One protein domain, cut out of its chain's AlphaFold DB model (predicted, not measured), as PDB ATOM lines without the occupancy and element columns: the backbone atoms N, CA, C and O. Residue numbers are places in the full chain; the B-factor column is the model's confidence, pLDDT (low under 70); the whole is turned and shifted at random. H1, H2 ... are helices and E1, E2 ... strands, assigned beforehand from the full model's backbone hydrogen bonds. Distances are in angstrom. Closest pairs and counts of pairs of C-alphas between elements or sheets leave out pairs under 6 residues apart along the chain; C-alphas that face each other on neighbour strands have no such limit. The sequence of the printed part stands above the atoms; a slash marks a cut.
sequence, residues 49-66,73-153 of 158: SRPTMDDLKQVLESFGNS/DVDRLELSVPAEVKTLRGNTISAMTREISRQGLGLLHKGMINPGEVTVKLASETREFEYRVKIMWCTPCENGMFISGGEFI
ATOM      1  N   SER A  49      21.831 -30.414   1.128       74.25
ATOM      2  CA  SER A  49      22.151 -31.820   0.896       74.25
ATOM      3  C   SER A  49      23.421 -32.228   1.645       74.25
ATOM      4  O   SER A  49      24.311 -31.414   1.901       74.25
ATOM      5  N   ARG A  50      23.521 -33.507   2.020       79.19
ATOM      6  CA  ARG A  50      24.726 -34.043   2.668       79.19
ATOM      7  C   ARG A  50      25.950 -33.836   1.755       79.19
ATOM      8  O   ARG A  50      25.806 -34.024   0.546       79.19
ATOM      9  N   PRO A  51      27.127 -33.470   2.305       82.12
ATOM     10  CA  PRO A  51      28.370 -33.512   1.541       82.12
ATOM     11  C   PRO A  51      28.581 -34.894   0.917       82.12
ATOM     12  O   PRO A  51      28.236 -35.912   1.519       82.12
ATOM     13  N   THR A  52      29.123 -34.919  -0.291       82.75
ATOM     14  CA  THR A  52      29.470 -36.143  -1.016       82.75
ATOM     15  C   THR A  52      30.929 -36.536  -0.773       82.75
ATOM     16  O   THR A  52      31.723 -35.769  -0.228       82.75
ATOM     17  N   MET A  53      31.319 -37.734  -1.212       76.62
ATOM     18  CA  MET A  53      32.729 -38.139  -1.194       76.62
ATOM     19  C   MET A  53      33.615 -37.243  -2.061       76.62
ATOM     20  O   MET A  53      34.765 -36.999  -1.703       76.62
ATOM     21  N   ASP A  54      33.099 -36.761  -3.190       78.56
ATOM     22  CA  ASP A  54      33.863 -35.894  -4.087       78.56
ATOM     23  C   ASP A  54      34.024 -34.491  -3.493       78.56
ATOM     24  O   ASP A  54      35.116 -33.932  -3.566       78.56
ATOM     25  N   ASP A  55      33.001 -33.988  -2.787       80.94
ATOM     26  CA  ASP A  55      33.115 -32.775  -1.966       80.94
ATOM     27  C   ASP A  55      34.250 -32.911  -0.940       80.94
ATOM     28  O   ASP A  55      35.068 -32.006  -0.784       80.94
ATOM     29  N   LEU A  56      34.333 -34.058  -0.253       79.38
ATOM     30  CA  LEU A  56      35.386 -34.311   0.729       79.38
ATOM     31  C   LEU A  56      36.776 -34.342   0.087       79.38
ATOM     32  O   LEU A  56      37.686 -33.705   0.612       79.38
ATOM     33  N   LYS A  57      36.948 -35.037  -1.042       77.88
ATOM     34  CA  LYS A  57      38.233 -35.088  -1.759       77.88
ATOM     35  C   LYS A  57      38.683 -33.705  -2.214       77.88
ATOM     36  O   LYS A  57      39.803 -33.319  -1.908       77.88
ATOM     37  N   GLN A  58      37.801 -32.946  -2.864       80.56
ATOM     38  CA  GLN A  58      38.117 -31.604  -3.354       80.56
ATOM     39  C   GLN A  58      38.565 -30.686  -2.207       80.56
ATOM     40  O   GLN A  58      39.562 -29.970  -2.303       80.56
ATOM     41  N   VAL A  59      37.852 -30.749  -1.081       79.56
ATOM     42  CA  VAL A  59      38.189 -29.982   0.117       79.56
ATOM     43  C   VAL A  59      39.532 -30.421   0.705       79.56
ATOM     44  O   VAL A  59      40.321 -29.576   1.098       79.56
ATOM     45  N   LEU A  60      39.827 -31.721   0.770       76.06
ATOM     46  CA  LEU A  60      41.117 -32.213   1.265       76.06
ATOM     47  C   LEU A  60      42.287 -31.801   0.362       76.06
ATOM     48  O   LEU A  60      43.330 -31.390   0.864       76.06
ATOM     49  N   GLU A  61      42.097 -31.872  -0.954       77.38
ATOM     50  CA  GLU A  61      43.095 -31.486  -1.954       77.38
ATOM     51  C   GLU A  61      43.394 -29.980  -1.917       77.38
ATOM     52  O   GLU A  61      44.553 -29.585  -2.064       77.38
ATOM     53  N   SER A  62      42.391 -29.133  -1.651       74.25
ATOM     54  CA  SER A  62      42.573 -27.674  -1.583       74.25
ATOM     55  C   SER A  62      43.371 -27.192  -0.370       74.25
ATOM     56  O   SER A  62      43.990 -26.130  -0.435       74.25
ATOM     57  N   PHE A  63      43.452 -27.974   0.713       66.38
ATOM     58  CA  PHE A  63      44.366 -27.663   1.821       66.38
ATOM     59  C   PHE A  63      45.842 -27.925   1.488       66.38
ATOM     60  O   PHE A  63      46.713 -27.485   2.245       66.38
ATOM     61  N   GLY A  64      46.134 -28.597   0.363       48.72
ATOM     62  CA  GLY A  64      47.482 -28.974  -0.059       48.72
ATOM     63  C   GLY A  64      48.209 -29.863   0.958       48.72
ATOM     64  O   GLY A  64      47.774 -30.040   2.096       48.72
ATOM     65  N   ASN A  65      49.367 -30.412   0.572       48.84
ATOM     66  CA  ASN A  65      50.335 -30.958   1.529       48.84
ATOM     67  C   ASN A  65      50.828 -29.813   2.419       48.84
ATOM     68  O   ASN A  65      51.871 -29.211   2.178       48.84
ATOM     69  N   SER A  66      50.046 -29.471   3.433       41.41
ATOM     70  CA  SER A  66      50.491 -28.587   4.483       41.41
ATOM     71  C   SER A  66      51.618 -29.325   5.202       41.41
ATOM     72  O   SER A  66      51.355 -30.221   6.001       41.41
ATOM     73  N   ASP A  73      48.921 -34.631  19.727       54.16
ATOM     74  CA  ASP A  73      49.230 -35.562  20.823       54.16
ATOM     75  C   ASP A  73      48.748 -37.009  20.572       54.16
ATOM     76  O   ASP A  73      49.098 -37.924  21.317       54.16
ATOM     77  N   VAL A  74      47.903 -37.237  19.552       56.12
ATOM     78  CA  VAL A  74      47.281 -38.544  19.268       56.12
ATOM     79  C   VAL A  74      47.113 -38.770  17.765       56.12
ATOM     80  O   VAL A  74      46.606 -37.894  17.057       56.12
ATOM     81  N   ASP A  75      47.444 -39.985  17.317       62.44
ATOM     82  CA  ASP A  75      47.201 -40.461  15.952       62.44
ATOM     83  C   ASP A  75      45.725 -40.334  15.553       62.44
ATOM     84  O   ASP A  75      44.805 -40.663  16.316       62.44
ATOM     85  N   ARG A  76      45.498 -39.862  14.323       68.81
ATOM     86  CA  ARG A  76      44.169 -39.728  13.722       68.81
ATOM     87  C   ARG A  76      44.083 -40.608  12.489       68.81
ATOM     88  O   ARG A  76      45.000 -40.629  11.675       68.81
ATOM     89  N   LEU A  77      42.969 -41.310  12.361       73.88
ATOM     90  CA  LEU A  77      42.650 -42.097  11.182       73.88
ATOM     91  C   LEU A  77      41.796 -41.247  10.257       73.88
ATOM     92  O   LEU A  77      40.789 -40.690  10.700       73.88
ATOM     93  N   GLU A  78      42.191 -41.155   8.992       74.75
ATOM     94  CA  GLU A  78      41.338 -40.591   7.951       74.75
ATOM     95  C   GLU A  78      40.091 -41.454   7.802       74.75
ATOM     96  O   GLU A  78      40.166 -42.683   7.742       74.75
ATOM     97  N   LEU A  79      38.930 -40.805   7.793       73.81
ATOM     98  CA  LEU A  79      37.660 -41.501   7.779       73.81
ATOM     99  C   LEU A  79      36.604 -40.725   7.015       73.81
ATOM    100  O   LEU A  79      36.375 -39.568   7.342       73.81
ATOM    101  N   SER A  80      35.883 -41.392   6.111       80.50
ATOM    102  CA  SER A  80      34.881 -40.762   5.242       80.50
ATOM    103  C   SER A  80      33.480 -41.359   5.427       80.50
ATOM    104  O   SER A  80      32.865 -41.862   4.491       80.50
ATOM    105  N   VAL A  81      32.962 -41.335   6.657       81.50
ATOM    106  CA  VAL A  81      31.671 -41.939   7.018       81.50
ATOM    107  C   VAL A  81      30.565 -40.880   7.085       81.50
ATOM    108  O   VAL A  81      30.789 -39.797   7.641       81.50
ATOM    109  N   PRO A  82      29.352 -41.170   6.572       86.19
ATOM    110  CA  PRO A  82      28.193 -40.302   6.739       86.19
ATOM    111  C   PRO A  82      27.864 -40.025   8.208       86.19
ATOM    112  O   PRO A  82      27.803 -40.925   9.050       86.19
ATOM    113  N   ALA A  83      27.588 -38.759   8.497       90.19
ATOM    114  CA  ALA A  83      27.280 -38.288   9.831       90.19
ATOM    115  C   ALA A  83      26.081 -37.330   9.842       90.19
ATOM    116  O   ALA A  83      25.697 -36.732   8.831       90.19
ATOM    117  N   GLU A  84      25.496 -37.168  11.022       92.62
ATOM    118  CA  GLU A  84      24.490 -36.153  11.319       92.62
ATOM    119  C   GLU A  84      24.841 -35.466  12.632       92.62
ATOM    120  O   GLU A  84      25.082 -36.123  13.646       92.62
ATOM    121  N   VAL A  85      24.848 -34.137  12.627       94.12
ATOM    122  CA  VAL A  85      25.052 -33.335  13.831       94.12
ATOM    123  C   VAL A  85      23.715 -32.795  14.304       94.12
ATOM    124  O   VAL A  85      23.066 -32.023  13.601       94.12
ATOM    125  N   LYS A  86      23.318 -33.160  15.519       94.50
ATOM    126  CA  LYS A  86      22.172 -32.590  16.225       94.50
ATOM    127  C   LYS A  86      22.664 -31.551  17.222       94.50
ATOM    128  O   LYS A  86      23.342 -31.870  18.198       94.50
ATOM    129  N   THR A  87      22.320 -30.295  16.971       92.06
ATOM    130  CA  THR A  87      22.618 -29.186  17.888       92.06
ATOM    131  C   THR A  87      21.681 -29.212  19.099       92.06
ATOM    132  O   THR A  87      20.568 -29.729  19.007       92.06
ATOM    133  N   LEU A  88      22.062 -28.573  20.212       85.56
ATOM    134  CA  LEU A  88      21.179 -28.414  21.387       85.56
ATOM    135  C   LEU A  88      19.847 -27.716  21.065       85.56
ATOM    136  O   LEU A  88      18.855 -27.921  21.754       85.56
ATOM    137  N   ARG A  89      19.818 -26.899  20.007       87.56
ATOM    138  CA  ARG A  89      18.607 -26.225  19.517       87.56
ATOM    139  C   ARG A  89      17.681 -27.138  18.702       87.56
ATOM    140  O   ARG A  89      16.635 -26.680  18.264       87.56
ATOM    141  N   GLY A  90      18.066 -28.393  18.476       86.31
ATOM    142  CA  GLY A  90      17.285 -29.375  17.720       86.31
ATOM    143  C   GLY A  90      17.547 -29.383  16.212       86.31
ATOM    144  O   GLY A  90      17.031 -30.257  15.520       86.31
ATOM    145  N   ASN A  91      18.377 -28.472  15.685       89.69
ATOM    146  CA  ASN A  91      18.742 -28.497  14.266       89.69
ATOM    147  C   ASN A  91      19.576 -29.741  13.959       89.69
ATOM    148  O   ASN A  91      20.524 -30.030  14.696       89.69
ATOM    149  N   THR A  92      19.248 -30.410  12.854       91.75
ATOM    150  CA  THR A  92      20.021 -31.530  12.309       91.75
ATOM    151  C   THR A  92      20.783 -31.060  11.079       91.75
ATOM    152  O   THR A  92      20.195 -30.475  10.172       91.75
ATOM    153  N   ILE A  93      22.090 -31.296  11.063       92.19
ATOM    154  CA  ILE A  93      23.001 -30.886   9.998       92.19
ATOM    155  C   ILE A  93      23.643 -32.139   9.415       92.19
ATOM    156  O   ILE A  93      24.274 -32.916  10.133       92.19
ATOM    157  N   SER A  94      23.489 -32.327   8.107       91.00
ATOM    158  CA  SER A  94      24.136 -33.413   7.379       91.00
ATOM    159  C   SER A  94      25.644 -33.181   7.299       91.00
ATOM    160  O   SER A  94      26.096 -32.104   6.905       91.00
ATOM    161  N   ALA A  95      26.420 -34.202   7.645       92.56
ATOM    162  CA  ALA A  95      27.870 -34.132   7.719       92.56
ATOM    163  C   ALA A  95      28.529 -35.402   7.159       92.56
ATOM    164  O   ALA A  95      27.877 -36.417   6.906       92.56
ATOM    165  N   MET A  96      29.843 -35.336   7.004       90.31
ATOM    166  CA  MET A  96      30.734 -36.477   6.843       90.31
ATOM    167  C   MET A  96      31.884 -36.344   7.831       90.31
ATOM    168  O   MET A  96      32.302 -35.232   8.159       90.31
ATOM    169  N   THR A  97      32.407 -37.465   8.311       89.12
ATOM    170  CA  THR A  97      33.692 -37.442   9.010       89.12
ATOM    171  C   THR A  97      34.812 -37.139   8.017       89.12
ATOM    172  O   THR A  97      34.700 -37.467   6.838       89.12
ATOM    173  N   ARG A  98      35.886 -36.517   8.506       88.94
ATOM    174  CA  ARG A  98      37.181 -36.415   7.815       88.94
ATOM    175  C   ARG A  98      38.235 -37.276   8.498       88.94
ATOM    176  O   ARG A  98      39.043 -37.928   7.851       88.94
ATOM    177  N   GLU A  99      38.258 -37.224   9.824       81.62
ATOM    178  CA  GLU A  99      39.243 -37.919  10.644       81.62
ATOM    179  C   GLU A  99      38.636 -38.264  12.006       81.62
ATOM    180  O   GLU A  99      37.736 -37.571  12.490       81.62
ATOM    181  N   ILE A 100      39.137 -39.313  12.646       82.06
ATOM    182  CA  ILE A 100      38.742 -39.709  13.998       82.06
ATOM    183  C   ILE A 100      39.960 -40.158  14.804       82.06
ATOM    184  O   ILE A 100      40.924 -40.702  14.273       82.06
ATOM    185  N   SER A 101      39.921 -39.922  16.108       81.62
ATOM    186  CA  SER A 101      40.934 -40.350  17.073       81.62
ATOM    187  C   SER A 101      40.262 -40.863  18.342       81.62
ATOM    188  O   SER A 101      39.039 -40.856  18.461       81.62
ATOM    189  N   ARG A 102      41.056 -41.243  19.346       74.06
ATOM    190  CA  ARG A 102      40.524 -41.585  20.677       74.06
ATOM    191  C   ARG A 102      39.892 -40.398  21.411       74.06
ATOM    192  O   ARG A 102      39.074 -40.618  22.296       74.06
ATOM    193  N   GLN A 103      40.286 -39.169  21.083       79.69
ATOM    194  CA  GLN A 103      39.896 -37.966  21.831       79.69
ATOM    195  C   GLN A 103      38.840 -37.128  21.113       79.69
ATOM    196  O   GLN A 103      38.128 -36.358  21.747       79.69
ATOM    197  N   GLY A 104      38.705 -37.281  19.800       86.81
ATOM    198  CA  GLY A 104      37.805 -36.443  19.028       86.81
ATOM    199  C   GLY A 104      37.716 -36.834  17.567       86.81
ATOM    200  O   GLY A 104      38.310 -37.824  17.130       86.81
ATOM    201  N   LEU A 105      36.983 -36.020  16.819       90.88
ATOM    202  CA  LEU A 105      36.703 -36.216  15.404       90.88
ATOM    203  C   LEU A 105      36.744 -34.892  14.633       90.88
ATOM    204  O   LEU A 105      36.552 -33.811  15.196       90.88
ATOM    205  N   GLY A 106      36.999 -34.994  13.334       93.44
ATOM    206  CA  GLY A 106      36.877 -33.911  12.366       93.44
ATOM    207  C   GLY A 106      35.692 -34.153  11.439       93.44
ATOM    208  O   GLY A 106      35.467 -35.286  11.010       93.44
ATOM    209  N   LEU A 107      34.954 -33.091  11.118       94.62
ATOM    210  CA  LEU A 107      33.777 -33.133  10.249       94.62
ATOM    211  C   LEU A 107      33.928 -32.201   9.047       94.62
ATOM    212  O   LEU A 107      34.620 -31.182   9.118       94.62
ATOM    213  N   LEU A 108      33.204 -32.547   7.986       93.81
ATOM    214  CA  LEU A 108      32.831 -31.700   6.859       93.81
ATOM    215  C   LEU A 108      31.301 -31.618   6.809       93.81
ATOM    216  O   LEU A 108      30.629 -32.644   6.906       93.81
ATOM    217  N   HIS A 109      30.727 -30.425   6.679       93.81
ATOM    218  CA  HIS A 109      29.271 -30.246   6.690       93.81
ATOM    219  C   HIS A 109      28.815 -28.995   5.933       93.81
ATOM    220  O   HIS A 109      29.572 -28.038   5.769       93.81
ATOM    221  N   LYS A 110      27.547 -28.989   5.498       84.88
ATOM    222  CA  LYS A 110      26.883 -27.806   4.927       84.88
ATOM    223  C   LYS A 110      26.079 -27.100   6.015       84.88
ATOM    224  O   LYS A 110      25.124 -27.656   6.550       84.88
ATOM    225  N   GLY A 111      26.490 -25.880   6.355       85.31
ATOM    226  CA  GLY A 111      25.889 -25.065   7.413       85.31
ATOM    227  C   GLY A 111      26.818 -24.868   8.607       85.31
ATOM    228  O   GLY A 111      27.454 -25.806   9.080       85.31
ATOM    229  N   MET A 112      26.897 -23.632   9.094       87.75
ATOM    230  CA  MET A 112      27.770 -23.264  10.205       87.75
ATOM    231  C   MET A 112      27.301 -23.905  11.517       87.75
ATOM    232  O   MET A 112      26.116 -23.868  11.853       87.75
ATOM    233  N   ILE A 113      28.250 -24.441  12.285       91.69
ATOM    234  CA  ILE A 113      28.013 -24.957  13.634       91.69
ATOM    235  C   ILE A 113      28.717 -24.033  14.620       91.69
ATOM    236  O   ILE A 113      29.921 -23.809  14.527       91.69
ATOM    237  N   ASN A 114      27.966 -23.503  15.580       92.06
ATOM    238  CA  ASN A 114      28.567 -22.744  16.669       92.06
ATOM    239  C   ASN A 114      29.337 -23.698  17.597       92.06
ATOM    240  O   ASN A 114      28.793 -24.756  17.932       92.06
ATOM    241  N   PRO A 115      30.553 -23.335  18.048       94.69
ATOM    242  CA  PRO A 115      31.265 -24.097  19.067       94.69
ATOM    243  C   PRO A 115      30.389 -24.353  20.298       94.69
ATOM    244  O   PRO A 115      29.663 -23.467  20.754       94.69
ATOM    245  N   GLY A 116      30.447 -25.572  20.825       94.06
ATOM    246  CA  GLY A 116      29.552 -26.032  21.882       94.06
ATOM    247  C   GLY A 116      29.221 -27.517  21.784       94.06
ATOM    248  O   GLY A 116      29.725 -28.233  20.921       94.06
ATOM    249  N   GLU A 117      28.386 -27.988  22.705       95.69
ATOM    250  CA  GLU A 117      27.985 -29.393  22.746       95.69
ATOM    251  C   GLU A 117      26.962 -29.719  21.656       95.69
ATOM    252  O   GLU A 117      25.993 -28.991  21.430       95.69
ATOM    253  N   VAL A 118      27.180 -30.848  20.996       95.31
ATOM    254  CA  VAL A 118      26.298 -31.425  19.986       95.31
ATOM    255  C   VAL A 118      26.260 -32.941  20.155       95.31
ATOM    256  O   VAL A 118      27.151 -33.546  20.760       95.31
ATOM    257  N   THR A 119      25.248 -33.572  19.573       94.88
ATOM    258  CA  THR A 119      25.234 -35.022  19.376       94.88
ATOM    259  C   THR A 119      25.609 -35.319  17.935       94.88
ATOM    260  O   THR A 119      24.966 -34.821  17.016       94.88
ATOM    261  N   VAL A 120      26.638 -36.134  17.727       92.69
ATOM    262  CA  VAL A 120      27.046 -36.616  16.405       92.69
ATOM    263  C   VAL A 120      26.608 -38.062  16.266       92.69
ATOM    264  O   VAL A 120      27.046 -38.925  17.025       92.69
ATOM    265  N   LYS A 121      25.750 -38.318  15.287       90.44
ATOM    266  CA  LYS A 121      25.355 -39.657  14.874       90.44
ATOM    267  C   LYS A 121      26.209 -40.071  13.684       90.44
ATOM    268  O   LYS A 121      26.229 -39.374  12.675       90.44
ATOM    269  N   LEU A 122      26.906 -41.192  13.805       86.31
ATOM    270  CA  LEU A 122      27.647 -41.830  12.722       86.31
ATOM    271  C   LEU A 122      26.827 -43.019  12.231       86.31
ATOM    272  O   LEU A 122      26.479 -43.900  13.023       86.31
ATOM    273  N   ALA A 123      26.486 -43.018  10.946       76.50
ATOM    274  CA  ALA A 123      25.683 -44.067  10.337       76.50
ATOM    275  C   ALA A 123      26.564 -44.957   9.456       76.50
ATOM    276  O   ALA A 123      27.261 -44.480   8.564       76.50
ATOM    277  N   SER A 124      26.500 -46.261   9.706       66.12
ATOM    278  CA  SER A 124      26.929 -47.305   8.774       66.12
ATOM    279  C   SER A 124      25.697 -48.081   8.310       66.12
ATOM    280  O   SER A 124      24.641 -47.984   8.934       66.12
ATOM    281  N   GLU A 125      25.822 -48.902   7.267       58.75
ATOM    282  CA  GLU A 125      24.700 -49.722   6.780       58.75
ATOM    283  C   GLU A 125      24.120 -50.660   7.850       58.75
ATOM    284  O   GLU A 125      22.937 -50.984   7.827       58.75
ATOM    285  N   THR A 126      24.948 -51.105   8.800       55.22
ATOM    286  CA  THR A 126      24.560 -52.135   9.777       55.22
ATOM    287  C   THR A 126      24.285 -51.585  11.169       55.22
ATOM    288  O   THR A 126      23.634 -52.256  11.973       55.22
ATOM    289  N   ARG A 127      24.814 -50.398  11.494       68.56
ATOM    290  CA  ARG A 127      24.771 -49.819  12.842       68.56
ATOM    291  C   ARG A 127      24.841 -48.305  12.826       68.56
ATOM    292  O   ARG A 127      25.528 -47.700  12.004       68.56
ATOM    293  N   GLU A 128      24.220 -47.726  13.842       75.06
ATOM    294  CA  GLU A 128      24.272 -46.305  14.141       75.06
ATOM    295  C   GLU A 128      24.910 -46.102  15.515       75.06
ATOM    296  O   GLU A 128      24.611 -46.830  16.465       75.06
ATOM    297  N   PHE A 129      25.791 -45.114  15.617       81.81
ATOM    298  CA  PHE A 129      26.467 -44.763  16.860       81.81
ATOM    299  C   PHE A 129      26.259 -43.282  17.148       81.81
ATOM    300  O   PHE A 129      26.473 -42.452  16.269       81.81
ATOM    301  N   GLU A 130      25.864 -42.942  18.374       87.94
ATOM    302  CA  GLU A 130      25.681 -41.554  18.803       87.94
ATOM    303  C   GLU A 130      26.728 -41.166  19.850       87.94
ATOM    304  O   GLU A 130      26.924 -41.857  20.851       87.94
ATOM    305  N   TYR A 131      27.380 -40.025  19.627       88.19
ATOM    306  CA  TYR A 131      28.414 -39.476  20.495       88.19
ATOM    307  C   TYR A 131      28.056 -38.061  20.920       88.19
ATOM    308  O   TYR A 131      27.628 -37.249  20.101       88.19
ATOM    309  N   ARG A 132      28.297 -37.733  22.190       92.88
ATOM    310  CA  ARG A 132      28.309 -36.335  22.630       92.88
ATOM    311  C   ARG A 132      29.675 -35.747  22.335       92.88
ATOM    312  O   ARG A 132      30.691 -36.298  22.759       92.88
ATOM    313  N   VAL A 133      29.680 -34.650  21.599       94.19
ATOM    314  CA  VAL A 133      30.891 -34.010  21.098       94.19
ATOM    315  C   VAL A 133      30.827 -32.534  21.437       94.19
ATOM    316  O   VAL A 133      29.799 -31.891  21.232       94.19
ATOM    317  N   LYS A 134      31.924 -31.980  21.941       95.38
ATOM    318  CA  LYS A 134      32.094 -30.538  22.071       95.38
ATOM    319  C   LYS A 134      32.816 -30.034  20.830       95.38
ATOM    320  O   LYS A 134      34.000 -30.306  20.662       95.38
ATOM    321  N   ILE A 135      32.111 -29.327  19.952       96.25
ATOM    322  CA  ILE A 135      32.724 -28.642  18.810       96.25
ATOM    323  C   ILE A 135      33.581 -27.504  19.353       96.25
ATOM    324  O   ILE A 135      33.080 -26.619  20.046       96.25
ATOM    325  N   MET A 136      34.872 -27.545  19.042       96.06
ATOM    326  CA  MET A 136      35.861 -26.589  19.537       96.06
ATOM    327  C   MET A 136      36.073 -25.443  18.553       96.06
ATOM    328  O   MET A 136      36.305 -24.307  18.957       96.06
ATOM    329  N   TRP A 137      35.959 -25.731  17.259       94.56
ATOM    330  CA  TRP A 137      36.124 -24.759  16.186       94.56
ATOM    331  C   TRP A 137      35.333 -25.197  14.947       94.56
ATOM    332  O   TRP A 137      35.085 -26.387  14.742       94.56
ATOM    333  N   CYS A 138      34.926 -24.221  14.138       95.00
ATOM    334  CA  CYS A 138      34.222 -24.408  12.872       95.00
ATOM    335  C   CYS A 138      34.641 -23.284  11.918       95.00
ATOM    336  O   CYS A 138      34.499 -22.109  12.255       95.00
ATOM    337  N   THR A 139      35.134 -23.635  10.737       92.75
ATOM    338  CA  THR A 139      35.719 -22.699   9.772       92.75
ATOM    339  C   THR A 139      35.124 -22.962   8.388       92.75
ATOM    340  O   THR A 139      35.001 -24.128   8.007       92.75
ATOM    341  N   PRO A 140      34.721 -21.921   7.636       91.50
ATOM    342  CA  PRO A 140      34.261 -22.102   6.262       91.50
ATOM    343  C   PRO A 140      35.382 -22.669   5.381       91.50
ATOM    344  O   PRO A 140      36.553 -22.346   5.570       91.50
ATOM    345  N   CYS A 141      35.008 -23.493   4.412       86.44
ATOM    346  CA  CYS A 141      35.885 -24.016   3.370       86.44
ATOM    347  C   CYS A 141      35.200 -23.894   1.997       86.44
ATOM    348  O   CYS A 141      34.223 -23.157   1.839       86.44
ATOM    349  N   GLU A 142      35.732 -24.582   0.989       80.56
ATOM    350  CA  GLU A 142      35.235 -24.503  -0.386       80.56
ATOM    351  C   GLU A 142      33.753 -24.892  -0.527       80.56
ATOM    352  O   GLU A 142      33.172 -25.572   0.321       80.56
ATOM    353  N   ASN A 143      33.132 -24.441  -1.622       80.81
ATOM    354  CA  ASN A 143      31.763 -24.788  -2.028       80.81
ATOM    355  C   ASN A 143      30.675 -24.515  -0.965       80.81
ATOM    356  O   ASN A 143      29.660 -25.208  -0.902       80.81
ATOM    357  N   GLY A 144      30.873 -23.500  -0.114       82.25
ATOM    358  CA  GLY A 144      29.910 -23.138   0.935       82.25
ATOM    359  C   GLY A 144      29.825 -24.156   2.077       82.25
ATOM    360  O   GLY A 144      28.851 -24.160   2.836       82.25
ATOM    361  N   MET A 145      30.826 -25.029   2.192       90.56
ATOM    362  CA  MET A 145      30.948 -25.999   3.271       90.56
ATOM    363  C   MET A 145      31.735 -25.434   4.451       90.56
ATOM    364  O   MET A 145      32.305 -24.344   4.409       90.56
ATOM    365  N   PHE A 146      31.742 -26.199   5.532       93.62
ATOM    366  CA  PHE A 146      32.470 -25.900   6.747       93.62
ATOM    367  C   PHE A 146      33.203 -27.143   7.220       93.62
ATOM    368  O   PHE A 146      32.683 -28.260   7.151       93.62
ATOM    369  N   ILE A 147      34.389 -26.919   7.767       93.81
ATOM    370  CA  ILE A 147      35.117 -27.915   8.528       93.81
ATOM    371  C   ILE A 147      35.052 -27.561  10.002       93.81
ATOM    372  O   ILE A 147      35.287 -26.419  10.396       93.81
ATOM    373  N   SER A 148      34.805 -28.570  10.827       95.31
ATOM    374  CA  SER A 148      34.877 -28.446  12.276       95.31
ATOM    375  C   SER A 148      35.709 -29.554  12.907       95.31
ATOM    376  O   SER A 148      35.952 -30.612  12.317       95.31
ATOM    377  N   GLY A 149      36.169 -29.281  14.125       95.00
ATOM    378  CA  GLY A 149      36.822 -30.248  14.996       95.00
ATOM    379  C   GLY A 149      36.151 -30.253  16.359       95.00
ATOM    380  O   GLY A 149      35.824 -29.196  16.905       95.00
ATOM    381  N   GLY A 150      35.945 -31.446  16.907       93.31
ATOM    382  CA  GLY A 150      35.318 -31.610  18.207       93.31
ATOM    383  C   GLY A 150      35.917 -32.737  19.029       93.31
ATOM    384  O   GLY A 150      36.475 -33.695  18.496       93.31
ATOM    385  N   GLU A 151      35.779 -32.603  20.341       92.81
ATOM    386  CA  GLU A 151      36.270 -33.555  21.334       92.81
ATOM    387  C   GLU A 151      35.119 -34.397  21.877       92.81
ATOM    388  O   GLU A 151      34.013 -33.896  22.098       92.81
ATOM    389  N   PHE A 152      35.368 -35.685  22.103       90.19
ATOM    390  CA  PHE A 152      34.388 -36.561  22.729       90.19
ATOM    391  C   PHE A 152      34.183 -36.168  24.190       90.19
ATOM    392  O   PHE A 152      35.125 -36.120  24.978       90.19
ATOM    393  N   ILE A 153      32.927 -35.950  24.576       88.62
ATOM    394  CA  ILE A 153      32.566 -35.683  25.966       88.62
ATOM    395  C   ILE A 153      32.385 -37.026  26.669       88.62
ATOM    396  O   ILE A 153      31.313 -37.642  26.623       88.62
TER     397      ILE A 153
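This is residues 49 to 66 and 73 to 153 of the 158 residues of the protein "PilZ domain-containing protein" of Gimesia aquarii (UniProt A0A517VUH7). Six antiparallel strands form a closed barrel, and one helix, H1, lies across its outside, over E3 and, only just, E6. Round the ring run E1, E2, E3, E6, E5, E4 and back to E1; E2 bends by 61 degrees at residue 97 and E5 by 88 degrees at residue 136. The printed part has 99 residues, in the order H1, E1 to E6, and is mostly strand. It is compact and rounded, with a radius of gyration of the C-alphas of 12.6 A and spans of 32 by 30 by 30 A.

H1, residues 53 to 62, has every O i to N i+4 pair within hydrogen-bond range. E1, residues 82 to 87, E2, residues 92 to 100, and E3, residues 104 to 110, form a meander, each the antiparallel neighbour of the one before; N 83 and O 95 are 2.8 A apart, N 96 and O 108 2.8 A. E4, residues 116 to 123, E5, residues 128 to 140, and E6, residues 145 to 152, form another, with N 118 and O 133 at 2.8 A, N 134 and O 151 at 2.8 A. E4 with E1 (N 86 and O 119, 2.8 A) and E3 with E6 (N 105 and O 150, 2.9 A) close the ring. E1 to E4 and E3 to E6 are Greek keys, four strands whose first neighbours the fourth. H1 is at a height of 10.0 A over the sheet, across E3 at 71 degrees on the local plane; their closest C-alphas, of Leu 56 and Leu 108, are 7.1 A apart.

H1 begins at C-alpha 53 (32.729, -38.139, -1.194) and spans 14.4 A. E1 measures 16.7 A, E2 20.5 A, E3 19.8 A, E4 21.8 A, E5 27.3 A and E6 22.4 A, ending at C-alpha 152 (34.388, -36.561, 22.729).

Residues 67 to 72 are not printed; C-alphas 66 and 73 are 17.8 A apart across this cut. The five links between strands are tight. Residues 63 to 66, 73 to 76 and 124 to 127 have pLDDT under 70.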